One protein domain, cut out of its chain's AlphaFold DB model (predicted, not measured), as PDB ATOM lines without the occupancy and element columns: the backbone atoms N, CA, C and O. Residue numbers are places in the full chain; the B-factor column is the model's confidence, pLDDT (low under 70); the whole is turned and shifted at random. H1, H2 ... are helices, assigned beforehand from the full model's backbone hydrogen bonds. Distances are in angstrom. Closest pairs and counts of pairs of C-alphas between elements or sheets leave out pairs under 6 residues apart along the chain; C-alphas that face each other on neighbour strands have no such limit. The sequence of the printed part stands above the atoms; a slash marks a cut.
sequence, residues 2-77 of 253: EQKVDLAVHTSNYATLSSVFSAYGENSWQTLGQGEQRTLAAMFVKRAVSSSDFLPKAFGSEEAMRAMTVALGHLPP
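Overview. This is residues 2 to 77 of the 253 residues of the protein "Hypothetical protein" of Odontella aurita (UniProt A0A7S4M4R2). The longest helix, H3, makes one side of a small ring of four helices: H1 and H5 touch it, and H2, across the ring from H3, touches both H1 and H5. The short H4 lies across one end, and the long link of residues 21 to 33 runs from H2 to H3 toward the other. The printed part has 76 residues with five named helices, H1 to H5 in chain order, and no named strand, class all helix. It is compact, with a radius of gyration of the C-alphas of 11.2 A, and spans 31 by 26 by 20 A.

Arrangement. H3, residues 34 to 50, and H5, residues 62 to 73, are the hub, touching three helices each. They touch at Ala 41 and Ala 71, the closest C-alphas, 4.7 A apart, at a steep tilt of 55 degrees, opposite ways. H1, residues 2 to 10, touches H3 at a shallow tilt of 22 degrees, the same way, closest at the C-alphas of Glu 2 and Leu 40, 6.3 A. H1 forms a helical hairpin with H2, residues 14 to 20, at 13 degrees, closest at the C-alphas of Val 5 and Leu 17, 6.2 A. H2 touches residues 63 to 67 of H5, closest at the C-alphas of Tyr 14 and Ala 64, 5.2 A. H1 and H5 are apart. H4, residues 54 to 59, only just touches H5, only at the corner, with 3 pairs of C-alphas within 8 A, the closest Ala 58 and Ala 64 at 5.5 A. In the five helices every O i to N i+4 pair is within hydrogen-bond range.

Along the chain. H3 is 24.4 A long from C-alpha 34 at (223.646, 169.434, -3.706), H5 16.6 A and H1 12.5 A. H1 begins at C-alpha 2, (237.558, 173.068, -6.576), and H5 ends at C-alpha 73, (227.217, 158.890, -8.674).

Size, cuts and confidence. The C-alphas of Gly 33 and Pro 56, the two farthest apart, are 30.8 A apart. The printed part has no cut; the link H2 to H3 is long, the others tight. No printed residue is under 70 in pLDDT.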
ATOM      1  N   GLU A   2     237.092 173.272  -5.195       90.31
ATOM      2  CA  GLU A   2     237.558 173.068  -6.576       90.31
ATOM      3  C   GLU A   2     239.077 173.192  -6.767       90.31
ATOM      4  O   GLU A   2     239.694 172.252  -7.250       90.31
ATOM      5  N   GLN A   3     239.708 174.277  -6.298       91.12
ATOM      6  CA  GLN A   3     241.172 174.444  -6.386       91.12
ATOM      7  C   GLN A   3     241.955 173.311  -5.702       91.12
ATOM      8  O   GLN A   3     243.024 172.932  -6.170       91.12
ATOM      9  N   LYS A   4     241.427 172.752  -4.600       91.69
ATOM     10  CA  LYS A   4     242.063 171.620  -3.906       91.69
ATOM     11  C   LYS A   4     242.006 170.358  -4.765       91.69
ATOM     12  O   LYS A   4     243.000 169.650  -4.850       91.69
ATOM     13  N   VAL A   5     240.858 170.089  -5.391       92.25
ATOM     14  CA  VAL A   5     240.680 168.948  -6.302       92.25
ATOM     15  C   VAL A   5     241.571 169.101  -7.528       92.25
ATOM     16  O   VAL A   5     242.274 168.160  -7.875       92.25
ATOM     17  N   ASP A   6     241.605 170.287  -8.134       92.12
ATOM     18  CA  ASP A   6     242.446 170.546  -9.301       92.12
ATOM     19  C   ASP A   6     243.931 170.326  -8.973       92.12
ATOM     20  O   ASP A   6     244.609 169.550  -9.646       92.12
ATOM     21  N   LEU A   7     244.427 170.901  -7.873       92.56
ATOM     22  CA  LEU A   7     245.799 170.666  -7.415       92.56
ATOM     23  C   LEU A   7     246.065 169.182  -7.122       92.56
ATOM     24  O   LEU A   7     247.138 168.675  -7.451       92.56
ATOM     25  N   ALA A   8     245.105 168.475  -6.523       91.94
ATOM     26  CA  ALA A   8     245.243 167.057  -6.210       91.94
ATOM     27  C   ALA A   8     245.309 166.180  -7.470       91.94
ATOM     28  O   ALA A   8     246.092 165.234  -7.490       91.94
ATOM     29  N   VAL A   9     244.571 166.515  -8.535       92.25
ATOM     30  CA  VAL A   9     244.689 165.834  -9.835       92.25
ATOM     31  C   VAL A   9     246.077 166.069 -10.435       92.25
ATOM     32  O   VAL A   9     246.766 165.112 -10.776       92.25
ATOM     33  N   HIS A  10     246.551 167.317 -10.476       90.25
ATOM     34  CA  HIS A  10     247.880 167.633 -11.019       90.25
ATOM     35  C   HIS A  10     249.028 166.964 -10.262       90.25
ATOM     36  O   HIS A  10     250.015 166.549 -10.862       90.25
ATOM     37  N   THR A  11     248.917 166.886  -8.938       91.62
ATOM     38  CA  THR A  11     249.960 166.322  -8.069       91.62
ATOM     39  C   THR A  11     249.775 164.829  -7.802       91.62
ATOM     40  O   THR A  11     250.571 164.253  -7.066       91.62
ATOM     41  N   SER A  12     248.751 164.193  -8.389       90.81
ATOM     42  CA  SER A  12     248.376 162.794  -8.119       90.81
ATOM     43  C   SER A  12     248.201 162.495  -6.621       90.81
ATOM     44  O   SER A  12     248.583 161.441  -6.118       90.81
ATOM     45  N   ASN A  13     247.628 163.441  -5.876       91.94
ATOM     46  CA  ASN A  13     247.403 163.315  -4.438       91.94
ATOM     47  C   ASN A  13     246.053 162.635  -4.155       91.94
ATOM     48  O   ASN A  13     245.039 163.286  -3.876       91.94
ATOM     49  N   TYR A  14     246.049 161.303  -4.220       93.31
ATOM     50  CA  TYR A  14     244.843 160.483  -4.061       93.31
ATOM     51  C   TYR A  14     244.231 160.572  -2.657       93.31
ATOM     52  O   TYR A  14     243.008 160.587  -2.521       93.31
ATOM     53  N   ALA A  15     245.053 160.741  -1.616       90.44
ATOM     54  CA  ALA A  15     244.575 160.941  -0.248       90.44
ATOM     55  C   ALA A  15     243.713 162.209  -0.126       90.44
ATOM     56  O   ALA A  15     242.651 162.194   0.501       90.44
ATOM     57  N   THR A  16     244.125 163.298  -0.786       91.88
ATOM     58  CA  THR A  16     243.346 164.541  -0.807       91.88
ATOM     59  C   THR A  16     242.023 164.344  -1.540       91.88
ATOM     60  O   THR A  16     240.984 164.722  -0.999       91.88
ATOM     61  N   LEU A  17     242.026 163.701  -2.712       92.50
ATOM     62  CA  LEU A  17     240.791 163.396  -3.451       92.50
ATOM     63  C   LEU A  17     239.833 162.538  -2.617       92.50
ATOM     64  O   LEU A  17     238.660 162.871  -2.471       92.50
ATOM     65  N   SER A  18     240.350 161.488  -1.989       91.62
ATOM     66  CA  SER A  18     239.592 160.588  -1.123       91.62
ATOM     67  C   SER A  18     239.013 161.290   0.106       91.62
ATOM     68  O   SER A  18     237.882 161.003   0.501       91.62
ATOM     69  N   SER A  19     239.738 162.255   0.681       92.69
ATOM     70  CA  SER A  19     239.226 163.086   1.778       92.69
ATOM     71  C   SER A  19     238.103 164.022   1.324       92.69
ATOM     72  O   SER A  19     237.117 164.185   2.042       92.69
ATOM     73  N   VAL A  20     238.210 164.590   0.117       93.38
ATOM     74  CA  VAL A  20     237.208 165.498  -0.453       93.38
ATOM     75  C   VAL A  20     235.920 164.748  -0.786       93.38
ATOM     76  O   VAL A  20     234.848 165.174  -0.369       93.38
ATOM     77  N   PHE A  21     236.018 163.604  -1.464       93.69
ATOM     78  CA  PHE A  21     234.871 162.771  -1.854       93.69
ATOM     79  C   PHE A  21     234.435 161.776  -0.763       93.69
ATOM     80  O   PHE A  21     233.710 160.818  -1.025       93.69
ATOM     81  N   SER A  22     234.860 161.983   0.484       90.94
ATOM     82  CA  SER A  22     234.447 161.160   1.623       90.94
ATOM     83  C   SER A  22     233.005 161.454   2.056       90.94
ATOM     84  O   SER A  22     232.460 162.525   1.790       90.94
ATOM     85  N   ALA A  23     232.380 160.517   2.773       85.88
ATOM     86  CA  ALA A  23     231.037 160.700   3.333       85.88
ATOM     87  C   ALA A  23     231.009 161.555   4.619       85.88
ATOM     88  O   ALA A  23     229.934 161.920   5.084       85.88
ATOM     89  N   TYR A  24     232.164 161.852   5.217       82.94
ATOM     90  CA  TYR A  24     232.271 162.564   6.491       82.94
ATOM     91  C   TYR A  24     233.597 163.322   6.590       82.94
ATOM     92  O   TYR A  24     234.606 162.897   6.040       82.94
ATOM     93  N   GLY A  25     233.609 164.420   7.348       84.00
ATOM     94  CA  GLY A  25     234.814 165.197   7.651       84.00
ATOM     95  C   GLY A  25     234.712 166.661   7.229       84.00
ATOM     96  O   GLY A  25     233.930 167.024   6.357       84.00
ATOM     97  N   GLU A  26     235.528 167.518   7.838       81.12
ATOM     98  CA  GLU A  26     235.477 168.976   7.624       81.12
ATOM     99  C   GLU A  26     235.864 169.398   6.198       81.12
ATOM    100  O   GLU A  26     235.407 170.420   5.698       81.12
ATOM    101  N   ASN A  27     236.693 168.594   5.525       84.94
ATOM    102  CA  ASN A  27     237.077 168.802   4.127       84.94
ATOM    103  C   ASN A  27     236.209 168.006   3.141       84.94
ATOM    104  O   ASN A  27     236.496 168.025   1.943       84.94
ATOM    105  N   SER A  28     235.176 167.311   3.625       91.62
ATOM    106  CA  SER A  28     234.263 166.548   2.781       91.62
ATOM    107  C   SER A  28     233.348 167.487   2.001       91.62
ATOM    108  O   SER A  28     232.786 168.444   2.542       91.62
ATOM    109  N   TRP A  29     233.123 167.161   0.735       93.69
ATOM    110  CA  TRP A  29     232.117 167.780  -0.122       93.69
ATOM    111  C   TRP A  29     230.679 167.690   0.416       93.69
ATOM    112  O   TRP A  29     229.824 168.431  -0.054       93.69
ATOM    113  N   GLN A  30     230.407 166.869   1.440       92.62
ATOM    114  CA  GLN A  30     229.116 166.840   2.144       92.62
ATOM    115  C   GLN A  30     228.780 168.170   2.832       92.62
ATOM    116  O   GLN A  30     227.625 168.435   3.149       92.62
ATOM    117  N   THR A  31     229.784 169.025   3.041       92.06
ATOM    118  CA  THR A  31     229.601 170.405   3.511       92.06
ATOM    119  C   THR A  31     229.033 171.345   2.442       92.06
ATOM    120  O   THR A  31     228.550 172.422   2.784       92.06
ATOM    121  N   LEU A  32     229.080 170.953   1.165       92.50
ATOM    122  CA  LEU A  32     228.569 171.724   0.034       92.50
ATOM    123  C   LEU A  32     227.090 171.428  -0.226       92.50
ATOM    124  O   LEU A  32     226.595 170.333   0.061       92.50
ATOM    125  N   GLY A  33     226.392 172.375  -0.852       93.44
ATOM    126  CA  GLY A  33     225.028 172.150  -1.330       93.44
ATOM    127  C   GLY A  33     224.972 171.126  -2.472       93.44
ATOM    128  O   GLY A  33     225.926 170.959  -3.226       93.44
ATOM    129  N   GLN A  34     223.823 170.473  -2.670       91.31
ATOM    130  CA  GLN A  34     223.646 169.434  -3.706       91.31
ATOM    131  C   GLN A  34     224.023 169.897  -5.127       91.31
ATOM    132  O   GLN A  34     224.597 169.136  -5.903       91.31
ATOM    133  N   GLY A  35     223.731 171.154  -5.478       93.25
ATOM    134  CA  GLY A  35     224.141 171.727  -6.765       93.25
ATOM    135  C   GLY A  35     225.660 171.873  -6.892       93.25
ATOM    136  O   GLY A  35     226.226 171.540  -7.928       93.25
ATOM    137  N   GLU A  36     226.328 172.302  -5.823       94.25
ATOM    138  CA  GLU A  36     227.785 172.468  -5.778       94.25
ATOM    139  C   GLU A  36     228.512 171.119  -5.798       94.25
ATOM    140  O   GLU A  36     229.533 170.992  -6.468       94.25
ATOM    141  N   GLN A  37     227.966 170.092  -5.134       95.25
ATOM    142  CA  GLN A  37     228.489 168.722  -5.200       95.25
ATOM    143  C   GLN A  37     228.494 168.197  -6.641       95.25
ATOM    144  O   GLN A  37     229.499 167.644  -7.090       95.25
ATOM    145  N   ARG A  38     227.411 168.440  -7.394       95.50
ATOM    146  CA  ARG A  38     227.318 168.067  -8.815       95.50
ATOM    147  C   ARG A  38     228.349 168.789  -9.672       95.50
ATOM    148  O   ARG A  38     229.027 168.154 -10.480       95.50
ATOM    149  N   THR A  39     228.500 170.096  -9.477       95.56
ATOM    150  CA  THR A  39     229.507 170.896 -10.189       95.56
ATOM    151  C   THR A  39     230.922 170.408  -9.882       95.56
ATOM    152  O   THR A  39     231.718 170.216 -10.802       95.56
ATOM    153  N   LEU A  40     231.223 170.125  -8.611       96.06
ATOM    154  CA  LEU A  40     232.526 169.618  -8.185       96.06
ATOM    155  C   LEU A  40     232.830 168.239  -8.788       96.06
ATOM    156  O   LEU A  40     233.942 168.023  -9.270       96.06
ATOM    157  N   ALA A  41     231.852 167.328  -8.797       96.44
ATOM    158  CA  ALA A  41     231.987 166.005  -9.403       96.44
ATOM    159  C   ALA A  41     232.266 166.091 -10.910       96.44
ATOM    160  O   ALA A  41     233.206 165.465 -11.399       96.44
ATOM    161  N   ALA A  42     231.500 166.908 -11.641       96.31
ATOM    162  CA  ALA A  42     231.708 167.103 -13.075       96.31
ATOM    163  C   ALA A  42     233.082 167.716 -13.381       96.31
ATOM    164  O   ALA A  42     233.763 167.281 -14.311       96.31
ATOM    165  N   MET A  43     233.513 168.698 -12.583       95.81
ATOM    166  CA  MET A  43     234.830 169.318 -12.717       95.81
ATOM    167  C   MET A  43     235.950 168.300 -12.490       95.81
ATOM    168  O   MET A  43     236.868 168.221 -13.308       95.81
ATOM    169  N   PHE A  44     235.845 167.481 -11.439       96.25
ATOM    170  CA  PHE A  44     236.813 166.425 -11.154       96.25
ATOM    171  C   PHE A  44     236.921 165.421 -12.302       96.25
ATOM    172  O   PHE A  44     238.025 165.189 -12.791       96.25
ATOM    173  N   VAL A  45     235.794 164.881 -12.776       96.38
ATOM    174  CA  VAL A  45     235.769 163.914 -13.886       96.38
ATOM    175  C   VAL A  45     236.388 164.517 -15.145       96.38
ATOM    176  O   VAL A  45     237.274 163.910 -15.745       96.38
ATOM    177  N   LYS A  46     236.004 165.748 -15.508       95.44
ATOM    178  CA  LYS A  46     236.585 166.444 -16.662       95.44
ATOM    179  C   LYS A  46     238.097 166.606 -16.520       95.44
ATOM    180  O   LYS A  46     238.832 166.376 -17.481       95.44
ATOM    181  N   ARG A  47     238.573 167.009 -15.338       94.25
ATOM    182  CA  ARG A  47     240.003 167.234 -15.099       94.25
ATOM    183  C   ARG A  47     240.800 165.937 -15.127       94.25
ATOM    184  O   ARG A  47     241.868 165.922 -15.729       94.25
ATOM    185  N   ALA A  48     240.263 164.879 -14.527       93.88
ATOM    186  CA  ALA A  48     240.873 163.560 -14.524       93.88
ATOM    187  C   ALA A  48     241.045 163.037 -15.958       93.88
ATOM    188  O   ALA A  48     242.154 162.687 -16.339       93.88
ATOM    189  N   VAL A  49     239.990 163.099 -16.778       94.06
ATOM    190  CA  VAL A  49     240.029 162.670 -18.190       94.06
ATOM    191  C   VAL A  49     240.945 163.541 -19.049       94.06
ATOM    192  O   VAL A  49     241.634 163.035 -19.927       94.06
ATOM    193  N   SER A  50     241.004 164.849 -18.788       92.06
ATOM    194  CA  SER A  50     241.889 165.754 -19.539       92.06
ATOM    195  C   SER A  50     243.374 165.579 -19.193       92.06
ATOM    196  O   SER A  50     244.229 166.144 -19.874       92.06
ATOM    197  N   SER A  51     243.698 164.865 -18.114       89.50
ATOM    198  CA  SER A  51     245.068 164.654 -17.658       89.50
ATOM    199  C   SER A  51     245.563 163.279 -18.106       89.50
ATOM    200  O   SER A  51     245.189 162.258 -17.531       89.50
ATOM    201  N   SER A  52     246.434 163.259 -19.120       79.25
ATOM    202  CA  SER A  52     246.954 162.028 -19.740       79.25
ATOM    203  C   SER A  52     247.624 161.074 -18.749       79.25
ATOM    204  O   SER A  52     247.505 159.860 -18.878       79.25
ATOM    205  N   ASP A  53     248.302 161.622 -17.743       84.69
ATOM    206  CA  ASP A  53     249.147 160.847 -16.831       84.69
ATOM    207  C   ASP A  53     248.435 160.485 -15.525       84.69
ATOM    208  O   ASP A  53     248.940 159.668 -14.751       84.69
ATOM    209  N   PHE A  54     247.290 161.118 -15.251       90.56
ATOM    210  CA  PHE A  54     246.584 160.952 -13.989       90.56
ATOM    211  C   PHE A  54     245.857 159.612 -13.939       90.56
ATOM    212  O   PHE A  54     246.114 158.830 -13.028       90.56
ATOM    213  N   LEU A  55     244.976 159.335 -14.910       89.12
ATOM    214  CA  LEU A  55     244.080 158.175 -14.860       89.12
ATOM    215  C   LEU A  55     244.813 156.827 -14.799       89.12
ATOM    216  O   LEU A  55     244.515 156.073 -13.873       89.12
ATOM    217  N   PRO A  56     245.813 156.533 -15.657       86.88
ATOM    218  CA  PRO A  56     246.500 155.240 -15.610       86.88
ATOM    219  C   PRO A  56     247.156 154.953 -14.254       86.88
ATOM    220  O   PRO A  56     247.159 153.821 -13.788       86.88
ATOM    221  N   LYS A  57     247.687 155.986 -13.583       88.88
ATOM    222  CA  LYS A  57     248.270 155.849 -12.238       88.88
ATOM    223  C   LYS A  57     247.201 155.804 -11.149       88.88
ATOM    224  O   LYS A  57     247.358 155.095 -10.161       88.88
ATOM    225  N   ALA A  58     246.129 156.573 -11.324       91.25
ATOM    226  CA  ALA A  58     245.038 156.675 -10.368       91.25
ATOM    227  C   ALA A  58     244.248 155.368 -10.255       91.25
ATOM    228  O   ALA A  58     243.781 155.050  -9.169       91.25
ATOM    229  N   PHE A  59     244.124 154.598 -11.334       91.56
ATOM    230  CA  PHE A  59     243.411 153.324 -11.293       91.56
ATOM    231  C   PHE A  59     244.067 152.291 -10.365       91.56
ATOM    232  O   PHE A  59     243.356 151.553  -9.698       91.56
ATOM    233  N   GLY A  60     245.393 152.327 -10.195       88.69
ATOM    234  CA  GLY A  60     246.096 151.488  -9.216       88.69
ATOM    235  C   GLY A  60     245.917 151.897  -7.745       88.69
ATOM    236  O   GLY A  60     246.492 151.257  -6.868       88.69
ATOM    237  N   SER A  61     245.176 152.971  -7.447       92.75
ATOM    238  CA  SER A  61     244.877 153.420  -6.080       92.75
ATOM    239  C   SER A  61     243.394 153.237  -5.773       92.75
ATOM    240  O   SER A  61     242.531 153.883  -6.377       92.75
ATOM    241  N   GLU A  62     243.096 152.427  -4.754       90.44
ATOM    242  CA  GLU A  62     241.729 152.231  -4.257       90.44
ATOM    243  C   GLU A  62     241.077 153.561  -3.848       90.44
ATOM    244  O   GLU A  62     239.886 153.791  -4.078       90.44
ATOM    245  N   GLU A  63     241.854 154.483  -3.274       90.75
ATOM    246  CA  GLU A  63     241.382 155.801  -2.860       90.75
ATOM    247  C   GLU A  63     240.892 156.646  -4.035       90.75
ATOM    248  O   GLU A  63     239.851 157.307  -3.936       90.75
ATOM    249  N   ALA A  64     241.638 156.631  -5.140       92.50
ATOM    250  CA  ALA A  64     241.288 157.375  -6.338       92.50
ATOM    251  C   ALA A  64     240.117 156.720  -7.077       92.50
ATOM    252  O   ALA A  64     239.188 157.432  -7.467       92.50
ATOM    253  N   MET A  65     240.103 155.388  -7.191       93.06
ATOM    254  CA  MET A  65     238.974 154.633  -7.747       93.06
ATOM    255  C   MET A  65     237.682 154.921  -6.983       93.06
ATOM    256  O   MET A  65     236.671 155.289  -7.582       93.06
ATOM    257  N   ARG A  66     237.725 154.888  -5.646       92.50
ATOM    258  CA  ARG A  66     236.576 155.238  -4.802       92.50
ATOM    259  C   ARG A  66     236.105 156.672  -5.035       92.50
ATOM    260  O   ARG A  66     234.903 156.901  -5.164       92.50
ATOM    261  N   ALA A  67     237.025 157.635  -5.097       94.50
ATOM    262  CA  ALA A  67     236.682 159.031  -5.368       94.50
ATOM    263  C   ALA A  67     236.003 159.197  -6.741       94.50
ATOM    264  O   ALA A  67     235.005 159.911  -6.849       94.50
ATOM    265  N   MET A  68     236.495 158.498  -7.770       95.50
ATOM    266  CA  MET A  68     235.901 158.481  -9.112       95.50
ATOM    267  C   MET A  68     234.496 157.875  -9.107       95.50
ATOM    268  O   MET A  68     233.567 158.506  -9.612       95.50
ATOM    269  N   THR A  69     234.292 156.724  -8.466       94.56
ATOM    270  CA  THR A  69     232.966 156.097  -8.342       94.56
ATOM    271  C   THR A  69     231.967 156.999  -7.617       94.56
ATOM    272  O   THR A  69     230.829 157.157  -8.063       94.56
ATOM    273  N   VAL A  70     232.389 157.642  -6.525       94.62
ATOM    274  CA  VAL A  70     231.542 158.577  -5.769       94.62
ATOM    275  C   VAL A  70     231.158 159.792  -6.619       94.62
ATOM    276  O   VAL A  70     229.984 160.179  -6.639       94.62
ATOM    277  N   ALA A  71     232.117 160.363  -7.352       95.62
ATOM    278  CA  ALA A  71     231.873 161.488  -8.248       95.62
ATOM    279  C   ALA A  71     230.911 161.115  -9.387       95.62
ATOM    280  O   ALA A  71     229.948 161.841  -9.626       95.62
ATOM    281  N   LEU A  72     231.104 159.952 -10.025       96.06
ATOM    282  CA  LEU A  72     230.210 159.428 -11.066       96.06
ATOM    283  C   LEU A  72     228.756 159.276 -10.579       96.06
ATOM    284  O   LEU A  72     227.828 159.433 -11.373       96.06
ATOM    285  N   GLY A  73     228.545 159.001  -9.286       94.19
ATOM    286  CA  GLY A  73     227.217 158.890  -8.674       94.19
ATOM    287  C   GLY A  73     226.492 160.223  -8.436       94.19
ATOM    288  O   GLY A  73     225.281 160.222  -8.234       94.19
ATOM    289  N   HIS A  74     227.199 161.357  -8.479       94.38
ATOM    290  CA  HIS A  74     226.642 162.686  -8.185       94.38
ATOM    291  C   HIS A  74     226.813 163.658  -9.353       94.38
ATOM    292  O   HIS A  74     226.934 164.860  -9.152       94.38
ATOM    293  N   LEU A  75     226.837 163.165 -10.588       95.12
ATOM    294  CA  LEU A  75     226.992 164.023 -11.758       95.12
ATOM    295  C   LEU A  75     225.729 164.850 -12.064       95.12
ATOM    296  O   LEU A  75     224.606 164.435 -11.759       95.12
ATOM    297  N   PRO A  76     225.879 166.012 -12.725       94.44
ATOM    298  CA  PRO A  76     224.762 166.703 -13.354       94.44
ATOM    299  C   PRO A  76     224.165 165.870 -14.514       94.44
ATOM    300  O   PRO A  76     224.759 164.874 -14.949       94.44
ATOM    301  N   PRO A  77     222.988 166.267 -15.043       91.81
ATOM    302  CA  PRO A  77     222.349 165.580 -16.173       91.81
ATOM    303  C   PRO A  77     223.237 165.500 -17.421       91.81
ATOM    304  O   PRO A  77     223.266 164.477 -18.097       91.81
TER     305      PRO A  77